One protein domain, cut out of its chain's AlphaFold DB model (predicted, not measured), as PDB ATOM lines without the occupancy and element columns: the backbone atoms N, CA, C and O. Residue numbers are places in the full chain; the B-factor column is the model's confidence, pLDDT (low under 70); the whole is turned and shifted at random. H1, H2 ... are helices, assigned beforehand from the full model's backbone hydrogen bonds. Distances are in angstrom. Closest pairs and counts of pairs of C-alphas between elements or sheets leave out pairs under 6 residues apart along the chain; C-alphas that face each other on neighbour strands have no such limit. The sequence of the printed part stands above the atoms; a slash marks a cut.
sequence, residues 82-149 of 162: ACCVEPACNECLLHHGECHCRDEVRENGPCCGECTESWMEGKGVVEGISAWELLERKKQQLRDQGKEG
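This is residues 82 to 149 of the 162 residues of an uncharacterized protein of Acidobacteria bacterium (UniProt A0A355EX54). Picture a small body of three short helices, H1, H2 and H3, set in loops, with one long helix, H4, leaving it as an arm. H3 and the long H4 make a narrow, unequal V, joined where residues 131 to 135 of H4 pack on H3, and residues 142 to 149 at the far end of the arm stick out. The printed part has 68 residues with four named helices, in the order H1, H2, H3, H4, and no named strand; its class is all helix. It is compact, with a radius of gyration of the C-alphas of 11.6 A, and spans 34 by 27 by 20 A.

Start at Ala 82 and read on to C-alpha 91 at (30.595, -23.069, 42.322), where H1 begins; it runs through residues 91 to 96, 8.0 A from first to last C-alpha. After a tight link of 4 residues, look for H2 at residues 101 to 106, 8.5 A long. A short link of 6 residues takes you to H3, residues 113 to 120, 11.0 A long, which begins with C-alpha 113 at (26.497, -17.158, 40.138). Another short link, of 10 residues, leads to H4, residues 131 to 148; from C-alpha 131 it runs 26.4 A to C-alpha 148 at (27.120, -0.544, 52.519).

Look first at H3 and H4, which touch and form a helical hairpin; the closest C-alphas, those of Trp 119 and Ala 131, are 5.1 A apart. H4 touches H3 with residues 131 to 135 alone. Their lines stand at a steep tilt of 35.5 degrees, only just past shallow, and they run opposite ways. Go next to H1: it is close to H3 but not clearly touching, with the closest C-alphas, those of Glu 91 and Glu 114, 6.4 A apart. Those two helices run opposite ways at a shallow tilt of 31 degrees. H2 is close to H4 but not clearly touching; their closest C-alphas, those of Val 105 and Leu 134, are 7.6 A apart, and their lines are about perpendicular at 77 degrees. H2 is only just apart from H1, at 8.3 A between the closest C-alphas, and only just apart from H3, at 8.1 A. H1 and H4 are apart. In H1, H2, H3 and H4 every backbone O i to N i+4 pair is within hydrogen-bond range.

The two C-alphas farthest apart are those of Pro 87 and Gly 149, at 35.1 A. Without residues 142 to 149, which stand free, the body of 60 residues spans 26 by 22 by 16 A. The printed part has no cut, and no link between its helices is long. The mean pLDDT of the printed part is 94.2; look to residues 148 to 149 for the two values under 70.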
ATOM      1  N   ALA A  82      22.363 -29.667  48.541       95.94
ATOM      2  CA  ALA A  82      21.045 -29.580  47.932       95.94
ATOM      3  C   ALA A  82      21.029 -28.449  46.892       95.94
ATOM      4  O   ALA A  82      20.557 -27.348  47.155       95.94
ATOM      5  N   CYS A  83      21.552 -28.693  45.685       98.06
ATOM      6  CA  CYS A  83      21.634 -27.646  44.659       98.06
ATOM      7  C   CYS A  83      20.243 -27.230  44.150       98.06
ATOM      8  O   CYS A  83      19.359 -28.072  44.031       98.06
ATOM      9  N   CYS A  84      20.037 -25.944  43.848       98.31
ATOM     10  CA  CYS A  84      18.746 -25.401  43.398       98.31
ATOM     11  C   CYS A  84      18.492 -25.521  41.880       98.31
ATOM     12  O   CYS A  84      17.431 -25.104  41.410       98.31
ATOM     13  N   VAL A  85      19.434 -26.108  41.133       98.50
ATOM     14  CA  VAL A  85      19.386 -26.313  39.674       98.50
ATOM     15  C   VAL A  85      19.805 -27.741  39.297       98.50
ATOM     16  O   VAL A  85      20.504 -28.391  40.077       98.50
ATOM     17  N   GLU A  86      19.402 -28.211  38.112       97.38
ATOM     18  CA  GLU A  86      19.752 -29.531  37.561       97.38
ATOM     19  C   GLU A  86      20.338 -29.413  36.133       97.38
ATOM     20  O   GLU A  86      19.671 -28.883  35.240       97.38
ATOM     21  N   PRO A  87      21.561 -29.919  35.867       96.75
ATOM     22  CA  PRO A  87      22.473 -30.577  36.806       96.75
ATOM     23  C   PRO A  87      23.031 -29.619  37.864       96.75
ATOM     24  O   PRO A  87      23.160 -28.419  37.632       96.75
ATOM     25  N   ALA A  88      23.400 -30.166  39.023       98.00
ATOM     26  CA  ALA A  88      23.929 -29.381  40.133       98.00
ATOM     27  C   ALA A  88      25.203 -28.591  39.749       98.00
ATOM     28  O   ALA A  88      26.139 -29.163  39.184       98.00
ATOM     29  N   CYS A  89      25.283 -27.305  40.116       98.19
ATOM     30  CA  CYS A  89      26.429 -26.420  39.834       98.19
ATOM     31  C   CYS A  89      27.727 -26.863  40.545       98.19
ATOM     32  O   CYS A  89      27.675 -27.709  41.442       98.19
ATOM     33  N   ASN A  90      28.888 -26.337  40.145       98.12
ATOM     34  CA  ASN A  90      30.203 -26.579  40.757       98.12
ATOM     35  C   ASN A  90      30.635 -25.472  41.728       98.12
ATOM     36  O   ASN A  90      31.433 -25.752  42.620       98.12
ATOM     37  N   GLU A  91      30.134 -24.245  41.567       97.50
ATOM     38  CA  GLU A  91      30.595 -23.069  42.322       97.50
ATOM     39  C   GLU A  91      30.551 -23.300  43.839       97.50
ATOM     40  O   GLU A  91      31.567 -23.171  44.519       97.50
ATOM     41  N   CYS A  92      29.406 -23.734  44.373       96.94
ATOM     42  CA  CYS A  92      29.255 -23.945  45.813       96.94
ATOM     43  C   CYS A  92      30.213 -25.017  46.352       96.94
ATOM     44  O   CYS A  92      30.825 -24.827  47.400       96.94
ATOM     45  N   LEU A  93      30.403 -26.110  45.604       96.50
ATOM     46  CA  LEU A  93      31.360 -27.150  45.973       96.50
ATOM     47  C   LEU A  93      32.780 -26.586  46.085       96.50
ATOM     48  O   LEU A  93      33.460 -26.840  47.073       96.50
ATOM     49  N   LEU A  94      33.229 -25.847  45.071       94.69
ATOM     50  CA  LEU A  94      34.618 -25.397  44.973       94.69
ATOM     51  C   LEU A  94      34.939 -24.234  45.920       94.69
ATOM     52  O   LEU A  94      36.078 -24.119  46.366       94.69
ATOM     53  N   HIS A  95      33.958 -23.383  46.230       93.44
ATOM     54  CA  HIS A  95      34.161 -22.201  47.069       93.44
ATOM     55  C   HIS A  95      33.800 -22.410  48.540       93.44
ATOM     56  O   HIS A  95      34.415 -21.786  49.405       93.44
ATOM     57  N   HIS A  96      32.815 -23.259  48.827       93.31
ATOM     58  CA  HIS A  96      32.258 -23.409  50.173       93.31
ATOM     59  C   HIS A  96      32.324 -24.846  50.699       93.31
ATOM     60  O   HIS A  96      32.178 -25.049  51.898       93.31
ATOM     61  N   GLY A  97      32.554 -25.845  49.838       95.25
ATOM     62  CA  GLY A  97      32.553 -27.260  50.228       95.25
ATOM     63  C   GLY A  97      31.159 -27.844  50.495       95.25
ATOM     64  O   GLY A  97      31.038 -29.032  50.775       95.25
ATOM     65  N   GLU A  98      30.108 -27.034  50.370       96.25
ATOM     66  CA  GLU A  98      28.700 -27.374  50.588       96.25
ATOM     67  C   GLU A  98      27.795 -26.415  49.796       96.25
ATOM     68  O   GLU A  98      28.262 -25.411  49.259       96.25
ATOM     69  N   CYS A  99      26.502 -26.726  49.665       97.81
ATOM     70  CA  CYS A  99      25.543 -25.910  48.921       97.81
ATOM     71  C   CYS A  99      24.270 -25.643  49.728       97.81
ATOM     72  O   CYS A  99      23.494 -26.567  49.975       97.81
ATOM     73  N   HIS A 100      24.026 -24.357  50.008       95.94
ATOM     74  CA  HIS A 100      22.852 -23.845  50.734       95.94
ATOM     75  C   HIS A 100      21.831 -23.136  49.841       95.94
ATOM     76  O   HIS A 100      20.764 -22.733  50.300       95.94
ATOM     77  N   CYS A 101      22.117 -22.998  48.541       97.62
ATOM     78  CA  CYS A 101      21.307 -22.165  47.652       97.62
ATOM     79  C   CYS A 101      19.842 -22.599  47.566       97.62
ATOM     80  O   CYS A 101      18.984 -21.755  47.350       97.62
ATOM     81  N   ARG A 102      19.515 -23.893  47.686       97.62
ATOM     82  CA  ARG A 102      18.106 -24.323  47.646       97.62
ATOM     83  C   ARG A 102      17.313 -23.783  48.828       97.62
ATOM     84  O   ARG A 102      16.167 -23.387  48.622       97.62
ATOM     85  N   ASP A 103      17.899 -23.772  50.015       96.69
ATOM     86  CA  ASP A 103      17.220 -23.288  51.213       96.69
ATOM     87  C   ASP A 103      17.172 -21.760  51.217       96.69
ATOM     88  O   ASP A 103      16.087 -21.204  51.367       96.69
ATOM     89  N   GLU A 104      18.267 -21.083  50.852       96.25
ATOM     90  CA  GLU A 104      18.255 -19.628  50.641       96.25
ATOM     91  C   GLU A 104      17.170 -19.214  49.635       96.25
ATOM     92  O   GLU A 104      16.378 -18.313  49.899       96.25
ATOM     93  N   VAL A 105      17.060 -19.910  48.500       97.25
ATOM     94  CA  VAL A 105      16.053 -19.615  47.471       97.25
ATOM     95  C   VAL A 105      14.625 -19.829  47.988       97.25
ATOM     96  O   VAL A 105      13.747 -19.018  47.678       97.25
ATOM     97  N   ARG A 106      14.374 -20.859  48.807       96.44
ATOM     98  CA  ARG A 106      13.072 -21.065  49.476       96.44
ATOM     99  C   ARG A 106      12.741 -19.946  50.461       96.44
ATOM    100  O   ARG A 106      11.576 -19.593  50.609       96.44
ATOM    101  N   GLU A 107      13.756 -19.363  51.084       95.94
ATOM    102  CA  GLU A 107      13.640 -18.267  52.049       95.94
ATOM    103  C   GLU A 107      13.635 -16.874  51.395       95.94
ATOM    104  O   GLU A 107      13.771 -15.855  52.069       95.94
ATOM    105  N   ASN A 108      13.409 -16.800  50.080       94.19
ATOM    106  CA  ASN A 108      13.436 -15.570  49.278       94.19
ATOM    107  C   ASN A 108      14.822 -14.918  49.125       94.19
ATOM    108  O   ASN A 108      14.929 -13.776  48.677       94.19
ATOM    109  N   GLY A 109      15.881 -15.657  49.439       93.81
ATOM    110  CA  GLY A 109      17.265 -15.277  49.210       93.81
ATOM    111  C   GLY A 109      17.727 -15.451  47.754       93.81
ATOM    112  O   GLY A 109      17.006 -16.008  46.909       93.81
ATOM    113  N   PRO A 110      18.927 -14.929  47.439       94.44
ATOM    114  CA  PRO A 110      19.611 -15.156  46.170       94.44
ATOM    115  C   PRO A 110      20.223 -16.569  46.117       94.44
ATOM    116  O   PRO A 110      20.127 -17.342  47.061       94.44
ATOM    117  N   CYS A 111      20.890 -16.901  45.013       96.69
ATOM    118  CA  CYS A 111      21.793 -18.049  44.936       96.69
ATOM    119  C   CYS A 111      23.170 -17.634  44.383       96.69
ATOM    120  O   CYS A 111      23.423 -16.453  44.090       96.69
ATOM    121  N   CYS A 112      24.063 -18.615  44.217       96.75
ATOM    122  CA  CYS A 112      25.377 -18.431  43.598       96.75
ATOM    123  C   CYS A 112      25.287 -18.040  42.106       96.75
ATOM    124  O   CYS A 112      24.203 -18.067  41.502       96.75
ATOM    125  N   GLY A 113      26.418 -17.642  41.519       96.00
ATOM    126  CA  GLY A 113      26.497 -17.158  40.138       96.00
ATOM    127  C   GLY A 113      26.085 -18.211  39.108       96.00
ATOM    128  O   GLY A 113      25.161 -17.974  38.332       96.00
ATOM    129  N   GLU A 114      26.688 -19.400  39.160       97.94
ATOM    130  CA  GLU A 114      26.393 -20.526  38.263       97.94
ATOM    131  C   GLU A 114      24.931 -20.984  38.371       97.94
ATOM    132  O   GLU A 114      24.299 -21.320  37.366       97.94
ATOM    133  N   CYS A 115      24.357 -20.985  39.582       98.25
ATOM    134  CA  CYS A 115      22.933 -21.279  39.756       98.25
ATOM    135  C   CYS A 115      22.070 -20.195  39.104       98.25
ATOM    136  O   CYS A 115      21.101 -20.531  38.432       98.25
ATOM    137  N   THR A 116      22.426 -18.915  39.260       97.38
ATOM    138  CA  THR A 116      21.684 -17.802  38.643       97.38
ATOM    139  C   THR A 116      21.653 -17.953  37.122       97.38
ATOM    140  O   THR A 116      20.586 -17.859  36.521       97.38
ATOM    141  N   GLU A 117      22.796 -18.252  36.501       97.00
ATOM    142  CA  GLU A 117      22.885 -18.528  35.061       97.00
ATOM    143  C   GLU A 117      22.044 -19.751  34.664       97.00
ATOM    144  O   GLU A 117      21.224 -19.677  33.753       97.00
ATOM    145  N   SER A 118      22.149 -20.850  35.411       98.00
ATOM    146  CA  SER A 118      21.375 -22.070  35.152       98.00
ATOM    147  C   SER A 118      19.857 -21.845  35.255       98.00
ATOM    148  O   SER A 118      19.086 -22.395  34.468       98.00
ATOM    149  N   TRP A 119      19.396 -20.999  36.182       97.94
ATOM    150  CA  TRP A 119      17.993 -20.585  36.253       97.94
ATOM    151  C   TRP A 119      17.547 -19.852  34.985       97.94
ATOM    152  O   TRP A 119      16.451 -20.121  34.490       97.94
ATOM    153  N   MET A 120      18.397 -18.995  34.415       96.19
ATOM    154  CA  MET A 120      18.117 -18.313  33.144       96.19
ATOM    155  C   MET A 120      18.022 -19.264  31.956       96.19
ATOM    156  O   MET A 120      17.298 -18.989  31.001       96.19
ATOM    157  N   GLU A 121      18.687 -20.409  32.045       97.31
ATOM    158  CA  GLU A 121      18.585 -21.499  31.076       97.31
ATOM    159  C   GLU A 121      17.392 -22.437  31.337       97.31
ATOM    160  O   GLU A 121      17.225 -23.434  30.635       97.31
ATOM    161  N   GLY A 122      16.556 -22.150  32.340       96.94
ATOM    162  CA  GLY A 122      15.390 -22.967  32.686       96.94
ATOM    163  C   GLY A 122      15.723 -24.245  33.462       96.94
ATOM    164  O   GLY A 122      14.903 -25.156  33.512       96.94
ATOM    165  N   LYS A 123      16.907 -24.322  34.078       98.19
ATOM    166  CA  LYS A 123      17.380 -25.495  34.838       98.19
ATOM    167  C   LYS A 123      17.045 -25.446  36.330       98.19
ATOM    168  O   LYS A 123      17.516 -26.282  37.096       98.19
ATOM    169  N   GLY A 124      16.277 -24.453  36.766       97.88
ATOM    170  CA  GLY A 124      15.829 -24.333  38.149       97.88
ATOM    171  C   GLY A 124      14.871 -25.445  38.561       97.88
ATOM    172  O   GLY A 124      13.988 -25.822  37.797       97.88
ATOM    173  N   VAL A 125      15.034 -25.957  39.783       97.94
ATOM    174  CA  VAL A 125      14.250 -27.102  40.292       97.94
ATOM    175  C   VAL A 125      13.583 -26.836  41.644       97.94
ATOM    176  O   VAL A 125      13.198 -27.771  42.351       97.94
ATOM    177  N   VAL A 126      13.478 -25.570  42.054       97.81
ATOM    178  CA  VAL A 126      12.728 -25.184  43.257       97.81
ATOM    179  C   VAL A 126      11.317 -24.779  42.847       97.81
ATOM    180  O   VAL A 126      11.133 -23.848  42.068       97.81
ATOM    181  N   GLU A 127      10.322 -25.506  43.348       96.56
ATOM    182  CA  GLU A 127       8.915 -25.280  43.015       96.56
ATOM    183  C   GLU A 127       8.439 -23.885  43.441       96.56
ATOM    184  O   GLU A 127       8.830 -23.370  44.488       96.56
ATOM    185  N   GLY A 128       7.579 -23.282  42.617       96.19
ATOM    186  CA  GLY A 128       6.953 -21.992  42.908       96.19
ATOM    187  C   GLY A 128       7.844 -20.772  42.674       96.19
ATOM    188  O   GLY A 128       7.376 -19.660  42.878       96.19
ATOM    189  N   ILE A 129       9.088 -20.958  42.221       96.94
ATOM    190  CA  ILE A 129      10.041 -19.868  41.992       96.94
ATOM    191  C   ILE A 129      10.387 -19.801  40.510       96.94
ATOM    192  O   ILE A 129      10.659 -20.814  39.868       96.94
ATOM    193  N   SER A 130      10.367 -18.590  39.957       96.12
ATOM    194  CA  SER A 130      10.740 -18.340  38.562       96.12
ATOM    195  C   SER A 130      12.170 -17.807  38.437       96.12
ATOM    196  O   SER A 130      12.688 -17.154  39.344       96.12
ATOM    197  N   ALA A 131      12.789 -18.003  37.270       95.81
ATOM    198  CA  ALA A 131      14.098 -17.420  36.962       95.81
ATOM    199  C   ALA A 131      14.102 -15.886  37.099       95.81
ATOM    200  O   ALA A 131      15.055 -15.298  37.607       95.81
ATOM    201  N   TRP A 132      13.007 -15.236  36.693       95.00
ATOM    202  CA  TRP A 132      12.847 -13.786  36.805       95.00
ATOM    203  C   TRP A 132      12.858 -13.308  38.257       95.00
ATOM    204  O   TRP A 132      13.541 -12.346  38.605       95.00
ATOM    205  N   GLU A 133      12.112 -13.996  39.116       95.19
ATOM    206  CA  GLU A 133      12.065 -13.685  40.539       95.19
ATOM    207  C   GLU A 133      13.451 -13.809  41.186       95.19
ATOM    208  O   GLU A 133      13.880 -12.918  41.919       95.19
ATOM    209  N   LEU A 134      14.189 -14.865  40.846       95.00
ATOM    210  CA  LEU A 134      15.549 -15.101  41.323       95.00
ATOM    211  C   LEU A 134      16.529 -13.995  40.885       95.00
ATOM    212  O   LEU A 134      17.345 -13.528  41.684       95.00
ATOM    213  N   LEU A 135      16.417 -13.524  39.638       94.12
ATOM    214  CA  LEU A 135      17.207 -12.397  39.138       94.12
ATOM    215  C   LEU A 135      16.930 -11.102  39.901       94.12
ATOM    216  O   LEU A 135      17.871 -10.389  40.251       94.12
ATOM    217  N   GLU A 136      15.665 -10.769  40.162       93.69
ATOM    218  CA  GLU A 136      15.336  -9.542  40.893       93.69
ATOM    219  C   GLU A 136      15.848  -9.593  42.339       93.69
ATOM    220  O   GLU A 136      16.379  -8.590  42.829       93.69
ATOM    221  N   ARG A 137      15.816 -10.769  42.984       92.81
ATOM    222  CA  ARG A 137      16.457 -10.991  44.294       92.81
ATOM    223  C   ARG A 137      17.969 -10.753  44.227       92.81
ATOM    224  O   ARG A 137      18.511 -10.007  45.042       92.81
ATOM    225  N   LYS A 138      18.660 -11.300  43.218       91.62
ATOM    226  CA  LYS A 138      20.108 -11.087  43.023       91.62
ATOM    227  C   LYS A 138      20.452  -9.618  42.774       91.62
ATOM    228  O   LYS A 138      21.406  -9.083  43.336       91.62
ATOM    229  N   LYS A 139      19.652  -8.938  41.956       92.44
ATOM    230  CA  LYS A 139      19.801  -7.512  41.661       92.44
ATOM    231  C   LYS A 139      19.603  -6.654  42.914       92.44
ATOM    232  O   LYS A 139      20.311  -5.666  43.079       92.44
ATOM    233  N   GLN A 140      18.661  -7.016  43.788       92.44
ATOM    234  CA  GLN A 140      18.482  -6.363  45.087       92.44
ATOM    235  C   GLN A 140      19.722  -6.544  45.971       92.44
ATOM    236  O   GLN A 140      20.265  -5.542  46.423       92.44
ATOM    237  N   GLN A 141      20.241  -7.769  46.099       89.94
ATOM    238  CA  GLN A 141      21.473  -8.050  46.851       89.94
ATOM    239  C   GLN A 141      22.648  -7.166  46.393       89.94
ATOM    240  O   GLN A 141      23.333  -6.568  47.217       89.94
ATOM    241  N   LEU A 142      22.866  -7.045  45.079       88.94
ATOM    242  CA  LEU A 142      23.944  -6.212  44.529       88.94
ATOM    243  C   LEU A 142      23.754  -4.718  44.836       88.94
ATOM    244  O   LEU A 142      24.731  -4.013  45.087       88.94
ATOM    245  N   ARG A 143      22.508  -4.223  44.833       91.88
ATOM    246  CA  ARG A 143      22.209  -2.837  45.232       91.88
ATOM    247  C   ARG A 143      22.525  -2.592  46.702       91.88
ATOM    248  O   ARG A 143      23.034  -1.524  47.027       91.88
ATOM    249  N   ASP A 144      22.209  -3.549  47.566       89.69
ATOM    250  CA  ASP A 144      22.423  -3.411  49.006       89.69
ATOM    251  C   ASP A 144      23.918  -3.441  49.344       89.69
ATOM    252  O   ASP A 144      24.403  -2.544  50.033       89.69
ATOM    253  N   GLN A 145      24.680  -4.347  48.724       86.19
ATOM    254  CA  GLN A 145      26.146  -4.386  48.836       86.19
ATOM    255  C   GLN A 145      26.817  -3.087  48.364       86.19
ATOM    256  O   GLN A 145      27.805  -2.647  48.950       86.19
ATOM    257  N   GLY A 146      26.277  -2.446  47.322       81.56
ATOM    258  CA  GLY A 146      26.782  -1.159  46.842       81.56
ATOM    259  C   GLY A 146      26.577  -0.010  47.835       81.56
ATOM    260  O   GLY A 146      27.419   0.878  47.915       81.56
ATOM    261  N   LYS A 147      25.492  -0.033  48.619       74.00
ATOM    262  CA  LYS A 147      25.177   1.019  49.601       74.00
ATOM    263  C   LYS A 147      25.993   0.904  50.884       74.00
ATOM    264  O   LYS A 147      26.341   1.921  51.477       74.00
ATOM    265  N   GLU A 148      26.311  -0.313  51.314       62.59
ATOM    266  CA  GLU A 148      27.120  -0.544  52.519       62.59
ATOM    267  C   GLU A 148      28.569  -0.051  52.360       62.59
ATOM    268  O   GLU A 148      29.212   0.297  53.349       62.59
ATOM    269  N   GLY A 149      29.057   0.065  51.119       58.97
ATOM    270  CA  GLY A 149      30.374   0.627  50.809       58.97
ATOM    271  C   GLY A 149      30.470   2.158  50.882       58.97
ATOM    272  O   GLY A 149      31.582   2.679  50.912       58.97
TER     273      GLY A 149